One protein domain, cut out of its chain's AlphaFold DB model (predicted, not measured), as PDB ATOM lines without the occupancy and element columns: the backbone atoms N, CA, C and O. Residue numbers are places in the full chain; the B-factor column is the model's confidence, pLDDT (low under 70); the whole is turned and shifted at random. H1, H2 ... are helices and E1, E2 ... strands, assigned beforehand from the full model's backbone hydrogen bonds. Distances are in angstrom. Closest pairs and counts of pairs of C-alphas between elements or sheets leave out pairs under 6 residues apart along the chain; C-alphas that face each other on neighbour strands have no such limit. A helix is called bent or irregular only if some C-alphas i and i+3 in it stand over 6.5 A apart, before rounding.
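What this domain is: This is residues 2 to 92 of the 141 residues of the protein "WecB/TagA/CpsF family glycosyltransferase" of Paenibacillus sp. LC-T2 (UniProt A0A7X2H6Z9). A small pair of parallel strands, E1 and E2, makes one end of the domain together with H3, which packs on E2, and H2 close by. H4 and H1 lie toward the other end, and the long unnamed stretch of residues 14 to 35 leads from H1 to H2, with residues 18 to 23 sticking out. No two helices touch, and residues 2 to 7 of H1 also stick out. The printed part has 91 residues, with four named helices and two named strands in the order H1, H2, E1, H3, E2, H4, and its class is mostly helix. It is compact, with a radius of gyration of the C-alphas of 13.9 A and spans of 35 by 30 by 25 A.

How they stand to each other: H1, residues 2 to 13, is apart from H2, residues 36 to 45. E1, residues 50 to 53, and E2, residues 75 to 78, are parallel neighbours at 17 degrees. The C-alphas of 50 and 75 face each other at 4.8 A. N 51 and O 75 are 2.8 A apart, and so are N 77 and O 51, both within hydrogen-bond range. H3, residues 59 to 70, lies between them in the chain, and E1, H3 and E2 form a strand-helix-strand unit, two parallel neighbour strands with a helix between, whose crossover is right-handed. The closest C-alphas of H3 and E2 are those of Gln 60 and Ala 78, 6.3 A apart. H2 and H3 are close but not clearly touching, with the closest C-alphas, Ile 40 and Lys 70, 7.1 A apart, at a steep tilt of 57 degrees, the same way. H4, residues 82 to 86, is apart from H1, H2, H3 and E1. Each O i to N i+4 pair is within hydrogen-bond range in H1, H2 and H4, and 6 of 8 are in H3.

Where its parts are: H1 begins at C-alpha 2, (15.307, 69.317, 39.857), and is 16.9 A long. H2 is 14.2 A long. E1 is 9.8 A long, from C-alpha 50 at (3.944, 92.704, 51.114). H3 is 17.2 A long and irregular, with C-alphas 66 and 69 7.5 A apart. E2 is 10.0 A long. H4 is 6.0 A long and ends at C-alpha 86, (-0.467, 76.146, 51.986).

The domain as a whole: The C-alphas farthest apart, those of Gln 4 and His 69, are 36.5 A apart. The printed part has no cut. The link from H1 to H2, 22 residues, is long, and the other four links are tight. The mean pLDDT of the printed part is 84.4, and residues 2 to 18 are under 70.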
ATOM      1  N   GLN A   2      16.107  68.145  40.286       45.34
ATOM      2  CA  GLN A   2      15.307  69.317  39.857       45.34
ATOM      3  C   GLN A   2      13.977  69.004  39.123       45.34
ATOM      4  O   GLN A   2      12.993  69.713  39.306       45.34
ATOM      5  N   SER A   3      13.897  67.920  38.337       48.22
ATOM      6  CA  SER A   3      12.683  67.573  37.562       48.22
ATOM      7  C   SER A   3      11.497  67.102  38.433       48.22
ATOM      8  O   SER A   3      10.351  67.491  38.207       48.22
ATOM      9  N   GLN A   4      11.768  66.339  39.500       38.69
ATOM     10  CA  GLN A   4      10.749  65.862  40.451       38.69
ATOM     11  C   GLN A   4      10.201  66.999  41.327       38.69
ATOM     12  O   GLN A   4       9.022  67.008  41.671       38.69
ATOM     13  N   GLU A   5      11.043  67.968  41.684       49.22
ATOM     14  CA  GLU A   5      10.665  69.122  42.502       49.22
ATOM     15  C   GLU A   5       9.788  70.104  41.713       49.22
ATOM     16  O   GLU A   5       8.728  70.500  42.192       49.22
ATOM     17  N   ALA A   6      10.131  70.370  40.446       43.16
ATOM     18  CA  ALA A   6       9.313  71.173  39.537       43.16
ATOM     19  C   ALA A   6       7.929  70.548  39.254       43.16
ATOM     20  O   ALA A   6       6.913  71.249  39.255       43.16
ATOM     21  N   LEU A   7       7.859  69.222  39.066       44.72
ATOM     22  CA  LEU A   7       6.592  68.494  38.907       44.72
ATOM     23  C   LEU A   7       5.735  68.538  40.183       44.72
ATOM     24  O   LEU A   7       4.515  68.690  40.107       44.72
ATOM     25  N   ARG A   8       6.362  68.475  41.365       48.50
ATOM     26  CA  ARG A   8       5.673  68.586  42.660       48.50
ATOM     27  C   ARG A   8       5.168  70.001  42.943       48.50
ATOM     28  O   ARG A   8       4.058  70.131  43.448       48.50
ATOM     29  N   ILE A   9       5.919  71.040  42.569       53.25
ATOM     30  CA  ILE A   9       5.495  72.450  42.662       53.25
ATOM     31  C   ILE A   9       4.303  72.732  41.728       53.25
ATOM     32  O   ILE A   9       3.378  73.465  42.081       53.25
ATOM     33  N   ARG A  10       4.265  72.112  40.540       48.72
ATOM     34  CA  ARG A  10       3.088  72.174  39.655       48.72
ATOM     35  C   ARG A  10       1.876  71.444  40.240       48.72
ATOM     36  O   ARG A  10       0.771  71.980  40.205       48.72
ATOM     37  N   ALA A  11       2.073  70.256  40.811       48.28
ATOM     38  CA  ALA A  11       0.996  69.473  41.421       48.28
ATOM     39  C   ALA A  11       0.433  70.103  42.711       48.28
ATOM     40  O   ALA A  11      -0.735  69.889  43.041       48.28
ATOM     41  N   SER A  12       1.242  70.876  43.442       49.69
ATOM     42  CA  SER A  12       0.800  71.622  44.621       49.69
ATOM     43  C   SER A  12       0.003  72.878  44.255       49.69
ATOM     44  O   SER A  12      -1.018  73.148  44.887       49.69
ATOM     45  N   ARG A  13       0.373  73.579  43.170       53.34
ATOM     46  CA  ARG A  13      -0.448  74.663  42.591       53.34
ATOM     47  C   ARG A  13      -1.863  74.206  42.231       53.34
ATOM     48  O   ARG A  13      -2.796  74.966  42.435       53.34
ATOM     49  N   ALA A  14      -2.032  72.971  41.757       52.41
ATOM     50  CA  ALA A  14      -3.342  72.429  41.386       52.41
ATOM     51  C   ALA A  14      -4.285  72.165  42.582       52.41
ATOM     52  O   ALA A  14      -5.479  71.964  42.379       52.41
ATOM     53  N   ARG A  15      -3.767  72.133  43.821       56.69
ATOM     54  CA  ARG A  15      -4.554  71.886  45.046       56.69
ATOM     55  C   ARG A  15      -4.760  73.121  45.916       56.69
ATOM     56  O   ARG A  15      -5.576  73.068  46.835       56.69
ATOM     57  N   ALA A  16      -4.028  74.199  45.660       61.09
ATOM     58  CA  ALA A  16      -4.236  75.449  46.370       61.09
ATOM     59  C   ALA A  16      -5.534  76.109  45.871       61.09
ATOM     60  O   ALA A  16      -5.763  76.139  44.660       61.09
ATOM     61  N   PRO A  17      -6.391  76.633  46.766       63.94
ATOM     62  CA  PRO A  17      -7.511  77.455  46.332       63.94
ATOM     63  C   PRO A  17      -6.981  78.651  45.527       63.94
ATOM     64  O   PRO A  17      -5.880  79.136  45.821       63.94
ATOM     65  N   PRO A  18      -7.729  79.127  44.515       67.62
ATOM     66  CA  PRO A  18      -7.333  80.320  43.788       67.62
ATOM     67  C   PRO A  18      -7.163  81.480  44.777       67.62
ATOM     68  O   PRO A  18      -7.896  81.554  45.772       67.62
ATOM     69  N   PRO A  19      -6.183  82.366  44.544       70.38
ATOM     70  CA  PRO A  19      -5.999  83.521  45.401       70.38
ATOM     71  C   PRO A  19      -7.286  84.367  45.436       70.38
ATOM     72  O   PRO A  19      -8.023  84.387  44.445       70.38
ATOM     73  N   PRO A  20      -7.580  85.057  46.556       76.75
ATOM     74  CA  PRO A  20      -8.723  85.960  46.638       76.75
ATOM     75  C   PRO A  20      -8.729  86.949  45.469       76.75
ATOM     76  O   PRO A  20      -7.670  87.410  45.036       76.75
ATOM     77  N   SER A  21      -9.918  87.287  44.971       79.38
ATOM     78  CA  SER A  21     -10.080  88.267  43.894       79.38
ATOM     79  C   SER A  21      -9.358  89.572  44.244       79.38
ATOM     80  O   SER A  21      -9.633  90.162  45.287       79.38
ATOM     81  N   GLY A  22      -8.440  90.005  43.377       79.94
ATOM     82  CA  GLY A  22      -7.647  91.225  43.567       79.94
ATOM     83  C   GLY A  22      -6.255  91.019  44.175       79.94
ATOM     84  O   GLY A  22      -5.498  91.982  44.247       79.94
ATOM     85  N   LEU A  23      -5.870  89.798  44.571       85.81
ATOM     86  CA  LEU A  23      -4.490  89.530  44.985       85.81
ATOM     87  C   LEU A  23      -3.568  89.459  43.760       85.81
ATOM     88  O   LEU A  23      -3.627  88.504  42.983       85.81
ATOM     89  N   ASN A  24      -2.682  90.443  43.623       88.88
ATOM     90  CA  ASN A  24      -1.613  90.428  42.633       88.88
ATOM     91  C   ASN A  24      -0.348  89.783  43.218       88.88
ATOM     92  O   ASN A  24       0.124  90.189  44.278       88.88
ATOM     93  N   ILE A  25       0.211  88.787  42.528       90.62
ATOM     94  CA  ILE A  25       1.502  88.191  42.889       90.62
ATOM     95  C   ILE A  25       2.566  88.839  42.004       90.62
ATOM     96  O   ILE A  25       2.782  88.400  40.877       90.62
ATOM     97  N   SER A  26       3.229  89.874  42.523       91.62
ATOM     98  CA  SER A  26       4.202  90.676  41.765       91.62
ATOM     99  C   SER A  26       5.531  89.961  41.476       91.62
ATOM    100  O   SER A  26       6.308  90.435  40.655       91.62
ATOM    101  N   GLY A  27       5.812  88.820  42.118       92.69
ATOM    102  CA  GLY A  27       7.028  88.041  41.872       92.69
ATOM    103  C   GLY A  27       7.190  86.829  42.792       92.69
ATOM    104  O   GLY A  27       6.469  86.672  43.779       92.69
ATOM    105  N   THR A  28       8.146  85.955  42.462       93.00
ATOM    106  CA  THR A  28       8.548  84.805  43.290       93.00
ATOM    107  C   THR A  28      10.040  84.529  43.135       93.00
ATOM    108  O   THR A  28      10.526  84.514  42.009       93.00
ATOM    109  N   GLN A  29      10.728  84.217  44.234       93.38
ATOM    110  CA  GLN A  29      12.152  83.870  44.263       93.38
ATOM    111  C   GLN A  29      12.371  82.737  45.278       93.38
ATOM    112  O   GLN A  29      11.795  82.763  46.368       93.38
ATOM    113  N   ASP A  30      13.159  81.715  44.923       91.00
ATOM    114  CA  ASP A  30      13.533  80.656  45.868       91.00
ATOM    115  C   ASP A  30      14.513  81.189  46.923       91.00
ATOM    116  O   ASP A  30      15.246  82.133  46.659       91.00
ATOM    117  N   GLY A  31      14.537  80.586  48.114       88.38
ATOM    118  CA  GLY A  31      15.355  81.046  49.243       88.38
ATOM    119  C   GLY A  31      16.821  80.594  49.245       88.38
ATOM    120  O   GLY A  31      17.479  80.767  50.266       88.38
ATOM    121  N   TYR A  32      17.329  79.976  48.171       89.94
ATOM    122  CA  TYR A  32      18.695  79.430  48.098       89.94
ATOM    123  C   TYR A  32      19.665  80.328  47.308       89.94
ATOM    124  O   TYR A  32      20.732  79.878  46.877       89.94
ATOM    125  N   PHE A  33      19.314  81.600  47.112       92.06
ATOM    126  CA  PHE A  33      20.166  82.578  46.439       92.06
ATOM    127  C   PHE A  33      21.437  82.894  47.245       92.06
ATOM    128  O   PHE A  33      21.464  82.828  48.472       92.06
ATOM    129  N   LYS A  34      22.505  83.269  46.532       92.38
ATOM    130  CA  LYS A  34      23.768  83.749  47.128       92.38
ATOM    131  C   LYS A  34      23.891  85.271  47.095       92.38
ATOM    132  O   LYS A  34      24.479  85.856  47.996       92.38
ATOM    133  N   ASP A  35      23.338  85.885  46.057       95.88
ATOM    134  CA  ASP A  35      23.366  87.327  45.846       95.88
ATOM    135  C   ASP A  35      22.083  87.948  46.407       95.88
ATOM    136  O   ASP A  35      21.015  87.840  45.801       95.88
ATOM    137  N   SER A  36      22.188  88.534  47.603       96.50
ATOM    138  CA  SER A  36      21.053  89.195  48.255       96.50
ATOM    139  C   SER A  36      20.711  90.527  47.598       96.50
ATOM    140  O   SER A  36      19.533  90.857  47.522       96.50
ATOM    141  N   ASP A  37      21.702  91.277  47.111       97.62
ATOM    142  CA  ASP A  37      21.467  92.613  46.558       97.62
ATOM    143  C   ASP A  37      20.688  92.519  45.237       97.62
ATOM    144  O   ASP A  37      19.732  93.271  45.043       97.62
ATOM    145  N   ARG A  38      20.980  91.513  44.395       97.56
ATOM    146  CA  ARG A  38      20.157  91.208  43.208       97.56
ATOM    147  C   ARG A  38      18.696  90.938  43.576       97.56
ATOM    148  O   ARG A  38      17.786  91.469  42.946       97.56
ATOM    149  N   VAL A  39      18.458  90.114  44.598       97.44
ATOM    150  CA  VAL A  39      17.095  89.742  45.014       97.44
ATOM    151  C   VAL A  39      16.350  90.933  45.611       97.44
ATOM    152  O   VAL A  39      15.168  91.113  45.339       97.44
ATOM    153  N   ILE A  40      17.029  91.776  46.389       98.12
ATOM    154  CA  ILE A  40      16.445  93.008  46.934       98.12
ATOM    155  C   ILE A  40      16.065  93.965  45.801       98.12
ATOM    156  O   ILE A  40      14.972  94.528  45.824       98.12
ATOM    157  N   GLN A  41      16.913  94.100  44.780       98.06
ATOM    158  CA  GLN A  41      16.602  94.911  43.607       98.06
ATOM    159  C   GLN A  41      15.345  94.401  42.884       98.06
ATOM    160  O   GLN A  41      14.470  95.199  42.556       98.06
ATOM    161  N   GLU A  42      15.215  93.087  42.693       97.56
ATOM    162  CA  GLU A  42      14.020  92.469  42.099       97.56
ATOM    163  C   GLU A  42      12.764  92.692  42.955       97.56
ATOM    164  O   GLU A  42      11.695  92.998  42.424       97.56
ATOM    165  N   ILE A  43      12.888  92.596  44.283       97.44
ATOM    166  CA  ILE A  43      11.793  92.885  45.218       97.44
ATOM    167  C   ILE A  43      11.336  94.340  45.074       97.44
ATOM    168  O   ILE A  43      10.138  94.577  44.908       97.44
ATOM    169  N   ASN A  44      12.258  95.303  45.092       98.00
ATOM    170  CA  ASN A  44      11.915  96.726  45.018       98.00
ATOM    171  C   ASN A  44      11.320  97.080  43.645       98.00
ATOM    172  O   ASN A  44      10.278  97.727  43.568       98.00
ATOM    173  N   GLN A  45      11.898  96.558  42.557       97.75
ATOM    174  CA  GLN A  45      11.372  96.741  41.198       97.75
ATOM    175  C   GLN A  45       9.972  96.147  41.007       97.75
ATOM    176  O   GLN A  45       9.203  96.655  40.194       97.75
ATOM    177  N   SER A  46       9.618  95.097  41.756       96.50
ATOM    178  CA  SER A  46       8.275  94.507  41.696       96.50
ATOM    179  C   SER A  46       7.176  95.426  42.246       96.50
ATOM    180  O   SER A  46       5.995  95.174  41.996       96.50
ATOM    181  N   GLY A  47       7.541  96.455  43.023       95.12
ATOM    182  CA  GLY A  47       6.593  97.352  43.682       95.12
ATOM    183  C   GLY A  47       5.677  96.645  44.687       95.12
ATOM    184  O   GLY A  47       4.547  97.083  44.890       95.12
ATOM    185  N   THR A  48       6.108  95.519  45.270       95.75
ATOM    186  CA  THR A  48       5.262  94.743  46.187       95.75
ATOM    187  C   THR A  48       4.993  95.489  47.495       95.75
ATOM    188  O   THR A  48       5.908  95.979  48.153       95.75
ATOM    189  N   ASP A  49       3.734  95.512  47.938       96.06
ATOM    190  CA  ASP A  49       3.374  96.032  49.261       96.06
ATOM    191  C   ASP A  49       3.775  95.071  50.391       96.06
ATOM    192  O   ASP A  49       4.090  95.500  51.504       96.06
ATOM    193  N   ILE A  50       3.738  93.761  50.120       96.19
ATOM    194  CA  ILE A  50       3.944  92.704  51.114       96.19
ATOM    195  C   ILE A  50       4.979  91.706  50.593       96.19
ATOM    196  O   ILE A  50       4.781  91.055  49.567       96.19
ATOM    197  N   LEU A  51       6.063  91.533  51.347       97.06
ATOM    198  CA  LEU A  51       7.082  90.519  51.113       97.06
ATOM    199  C   LEU A  51       6.886  89.340  52.074       97.06
ATOM    200  O   LEU A  51       6.990  89.483  53.292       97.06
ATOM    201  N   LEU A  52       6.648  88.151  51.521       96.25
ATOM    202  CA  LEU A  52       6.583  86.904  52.282       96.25
ATOM    203  C   LEU A  52       7.926  86.168  52.212       96.25
ATOM    204  O   LEU A  52       8.363  85.772  51.135       96.25
ATOM    205  N   VAL A  53       8.557  85.933  53.361       96.56
ATOM    206  CA  VAL A  53       9.878  85.302  53.462       96.56
ATOM    207  C   VAL A  53       9.758  83.921  54.107       96.56
ATOM    208  O   VAL A  53       9.439  83.790  55.289       96.56
ATOM    209  N   GLY A  54      10.016  82.874  53.319       94.19
ATOM    210  CA  GLY A  54       9.874  81.465  53.712       94.19
ATOM    211  C   GLY A  54      11.181  80.669  53.678       94.19
ATOM    212  O   GLY A  54      11.185  79.540  53.202       94.19
ATOM    213  N   MET A  55      12.298  81.240  54.145       92.81
ATOM    214  CA  MET A  55      13.632  80.602  54.076       92.81
ATOM    215  C   MET A  55      13.920  79.632  55.232       92.81
ATOM    216  O   MET A  55      14.971  78.994  55.285       92.81
ATOM    217  N   GLY A  56      12.982  79.510  56.174       87.94
ATOM    218  CA  GLY A  56      13.147  78.687  57.362       87.94
ATOM    219  C   GLY A  56      14.004  79.356  58.437       87.94
ATOM    220  O   GLY A  56      14.661  80.373  58.231       87.94
ATOM    221  N   ILE A  57      13.966  78.763  59.626       86.31
ATOM    222  CA  ILE A  57      14.544  79.331  60.847       86.31
ATOM    223  C   ILE A  57      15.915  78.688  61.082       86.31
ATOM    224  O   ILE A  57      15.990  77.455  61.041       86.31
ATOM    225  N   PRO A  58      16.984  79.459  61.366       89.81
ATOM    226  CA  PRO A  58      17.003  80.894  61.701       89.81
ATOM    227  C   PRO A  58      17.324  81.837  60.525       89.81
ATOM    228  O   PRO A  58      17.586  83.019  60.740       89.81
ATOM    229  N   LEU A  59      17.424  81.311  59.300       92.06
ATOM    230  CA  LEU A  59      17.941  82.057  58.151       92.06
ATOM    231  C   LEU A  59      17.038  83.238  57.779       92.06
ATOM    232  O   LEU A  59      17.540  84.332  57.540       92.06
ATOM    233  N   GLN A  60      15.721  83.030  57.774       94.81
ATOM    234  CA  GLN A  60      14.763  84.082  57.439       94.81
ATOM    235  C   GLN A  60      14.830  85.254  58.422       94.81
ATOM    236  O   GLN A  60      14.814  86.397  57.987       94.81
ATOM    237  N   GLU A  61      14.946  84.994  59.730       94.56
ATOM    238  CA  GLU A  61      14.998  86.059  60.733       94.56
ATOM    239  C   GLU A  61      16.269  86.882  60.573       94.56
ATOM    240  O   GLU A  61      16.210  88.108  60.602       94.56
ATOM    241  N   LYS A  62      17.410  86.214  60.367       95.56
ATOM    242  CA  LYS A  62      18.694  86.887  60.165       95.56
ATOM    243  C   LYS A  62      18.677  87.743  58.909       95.56
ATOM    244  O   LYS A  62      18.928  88.936  58.997       95.56
ATOM    245  N   TRP A  63      18.289  87.162  57.777       96.44
ATOM    246  CA  TRP A  63      18.257  87.882  56.510       96.44
ATOM    247  C   TRP A  63      17.287  89.067  56.545       96.44
ATOM    248  O   TRP A  63      17.651  90.159  56.128       96.44
ATOM    249  N   VAL A  64      16.082  88.897  57.106       96.81
ATOM    250  CA  VAL A  64      15.129  90.011  57.252       96.81
ATOM    251  C   VAL A  64      15.696  91.093  58.172       96.81
ATOM    252  O   VAL A  64      15.625  92.271  57.837       96.81
ATOM    253  N   THR A  65      16.302  90.722  59.301       96.75
ATOM    254  CA  THR A  65      16.909  91.697  60.225       96.75
ATOM    255  C   THR A  65      18.040  92.467  59.541       96.75
ATOM    256  O   THR A  65      18.104  93.687  59.647       96.75
ATOM    257  N   GLU A  66      18.900  91.773  58.800       96.81
ATOM    258  CA  GLU A  66      20.059  92.360  58.130       96.81
ATOM    259  C   GLU A  66      19.675  93.208  56.913       96.81
ATOM    260  O   GLU A  66      20.284  94.247  56.699       96.81
ATOM    261  N   GLN A  67      18.674  92.804  56.125       97.38
ATOM    262  CA  GLN A  67      18.380  93.417  54.822       97.38
ATOM    263  C   GLN A  67      17.124  94.292  54.795       97.38
ATOM    264  O   GLN A  67      16.935  95.034  53.834       97.38
ATOM    265  N   SER A  68      16.276  94.254  55.828       96.19
ATOM    266  CA  SER A  68      15.005  95.008  55.863       96.19
ATOM    267  C   SER A  68      15.161  96.496  55.557       96.19
ATOM    268  O   SER A  68      14.300  97.066  54.902       96.19
ATOM    269  N   HIS A  69      16.276  97.111  55.957       97.12
ATOM    270  CA  HIS A  69      16.563  98.523  55.695       97.12
ATOM    271  C   HIS A  69      16.761  98.874  54.206       97.12
ATOM    272  O   HIS A  69      16.715 100.049  53.859       97.12
ATOM    273  N   LYS A  70      16.994  97.884  53.332       98.00
ATOM    274  CA  LYS A  70      17.140  98.061  51.875       98.00
ATOM    275  C   LYS A  70      15.873  97.701  51.092       98.00
ATOM    276  O   LYS A  70      15.827  97.896  49.879       98.00
ATOM    277  N   ILE A  71      14.882  97.107  51.754       98.06
ATOM    278  CA  ILE A  71      13.677  96.573  51.118       98.06
ATOM    279  C   ILE A  71      12.577  97.635  51.175       98.06
ATOM    280  O   ILE A  71      12.244  98.129  52.247       98.06
ATOM    281  N   GLU A  72      11.987  97.952  50.024       98.00
ATOM    282  CA  GLU A  72      10.950  98.987  49.890       98.00
ATOM    283  C   GLU A  72       9.529  98.474  50.188       98.00
ATOM    284  O   GLU A  72       8.588  99.260  50.308       98.00
ATOM    285  N   ALA A  73       9.358  97.156  50.340       97.50
ATOM    286  CA  ALA A  73       8.078  96.564  50.709       97.50
ATOM    287  C   ALA A  73       7.610  97.074  52.081       97.50
ATOM    288  O   ALA A  73       8.346  97.028  53.068       97.50
ATOM    289  N   ARG A  74       6.345  97.497  52.165       96.00
ATOM    290  CA  ARG A  74       5.766  98.087  53.386       96.00
ATOM    291  C   ARG A  74       5.711  97.098  54.544       96.00
ATOM    292  O   ARG A  74       5.804  97.491  55.704       96.00
ATOM    293  N   ILE A  75       5.503  95.821  54.231       97.12
ATOM    294  CA  ILE A  75       5.379  94.754  55.218       97.12
ATOM    295  C   ILE A  75       6.275  93.587  54.812       97.12
ATOM    296  O   ILE A  75       6.141  93.044  53.718       97.12
ATOM    297  N   ILE A  76       7.132  93.143  55.732       97.62
ATOM    298  CA  ILE A  76       7.948  91.936  55.577       97.62
ATOM    299  C   ILE A  76       7.476  90.898  56.596       97.62
ATOM    300  O   ILE A  76       7.530  91.127  57.803       97.62
ATOM    301  N   LEU A  77       7.011  89.743  56.118       96.12
ATOM    302  CA  LEU A  77       6.515  88.654  56.958       96.12
ATOM    303  C   LEU A  77       7.414  87.429  56.836       96.12
ATOM    304  O   LEU A  77       7.445  86.762  55.803       96.12
ATOM    305  N   ALA A  78       8.091  87.081  57.929       95.31
ATOM    306  CA  ALA A  78       8.772  85.799  58.058       95.31
ATOM    307  C   ALA A  78       7.727  84.705  58.342       95.31
ATOM    308  O   ALA A  78       7.174  84.612  59.437       95.31
ATOM    309  N   ILE A  79       7.427  83.884  57.338       94.12
ATOM    310  CA  ILE A  79       6.306  82.932  57.381       94.12
ATOM    311  C   ILE A  79       6.739  81.485  57.644       94.12
ATOM    312  O   ILE A  79       5.893  80.604  57.825       94.12
ATOM    313  N   GLY A  80       8.046  81.209  57.690       90.25
ATOM    314  CA  GLY A  80       8.562  79.864  57.929       90.25
ATOM    315  C   GLY A  80       8.002  78.855  56.927       90.25
ATOM    316  O   GLY A  80       7.944  79.105  55.728       90.25
ATOM    317  N   ALA A  81       7.532  77.718  57.438       86.88
ATOM    318  CA  ALA A  81       6.978  76.634  56.628       86.88
ATOM    319  C   ALA A  81       5.532  76.884  56.143       86.88
ATOM    320  O   ALA A  81       4.874  75.950  55.687       86.88
ATOM    321  N   TYR A  82       4.987  78.103  56.246       88.44
ATOM    322  CA  TYR A  82       3.610  78.374  55.819       88.44
ATOM    323  C   TYR A  82       3.352  77.974  54.361       88.44
ATOM    324  O   TYR A  82       2.358  77.299  54.104       88.44
ATOM    325  N   LEU A  83       4.251  78.312  53.425       86.62
ATOM    326  CA  LEU A  83       4.088  77.945  52.008       86.62
ATOM    327  C   LEU A  83       4.075  76.428  51.803       86.62
ATOM    328  O   LEU A  83       3.322  75.926  50.971       86.62
ATOM    329  N   ASP A  84       4.840  75.680  52.596       84.38
ATOM    330  CA  ASP A  84       4.827  74.218  52.553       84.38
ATOM    331  C   ASP A  84       3.472  73.644  52.978       84.38
ATOM    332  O   ASP A  84       2.993  72.670  52.396       84.38
ATOM    333  N   PHE A  85       2.829  74.254  53.974       83.31
ATOM    334  CA  PHE A  85       1.487  73.865  54.396       83.31
ATOM    335  C   PHE A  85       0.414  74.321  53.402       83.31
ATOM    336  O   PHE A  85      -0.476  73.539  53.075       83.31
ATOM    337  N   ALA A  86       0.500  75.560  52.913       83.31
ATOM    338  CA  ALA A  86      -0.467  76.146  51.986       83.31
ATOM    339  C   ALA A  86      -0.467  75.432  50.626       83.31
ATOM    340  O   ALA A  86      -1.520  75.211  50.038       83.31
ATOM    341  N   SER A  87       0.710  75.004  50.164       79.88
ATOM    342  CA  SER A  87       0.874  74.194  48.953       79.88
ATOM    343  C   SER A  87       0.492  72.717  49.157       79.88
ATOM    344  O   SER A  87       0.432  71.942  48.206       79.88
ATOM    345  N   GLY A  88       0.246  72.284  50.398       79.31
ATOM    346  CA  GLY A  88      -0.015  70.883  50.722       79.31
ATOM    347  C   GLY A  88       1.215  69.974  50.615       79.31
ATOM    348  O   GLY A  88       1.060  68.753  50.654       79.31
ATOM    349  N   ARG A  89       2.431  70.537  50.503       81.38
ATOM    350  CA  ARG A  89       3.693  69.778  50.522       81.38
ATOM    351  C   ARG A  89       3.891  69.070  51.857       81.38
ATOM    352  O   ARG A  89       4.290  67.908  51.886       81.38
ATOM    353  N   ILE A  90       3.607  69.768  52.956       81.25
ATOM    354  CA  ILE A  90       3.663  69.215  54.308       81.25
ATOM    355  C   ILE A  90       2.241  69.086  54.841       81.25
ATOM    356  O   ILE A  90       1.460  70.038  54.859       81.25
ATOM    357  N   ARG A  91       1.902  67.889  55.322       82.62
ATOM    358  CA  ARG A  91       0.612  67.639  55.960       82.62
ATOM    359  C   ARG A  91       0.606  68.246  57.364       82.62
ATOM    360  O   ARG A  91       1.449  67.913  58.193       82.62
ATOM    361  N   ARG A  92      -0.367  69.121  57.632       85.31
ATOM    362  CA  ARG A  92      -0.664  69.637  58.980       85.31
ATOM    363  C   ARG A  92      -1.091  68.506  59.918       85.31
ATOM    364  O   ARG A  92      -1.615  67.484  59.463       85.31
TER     365      ARG A  92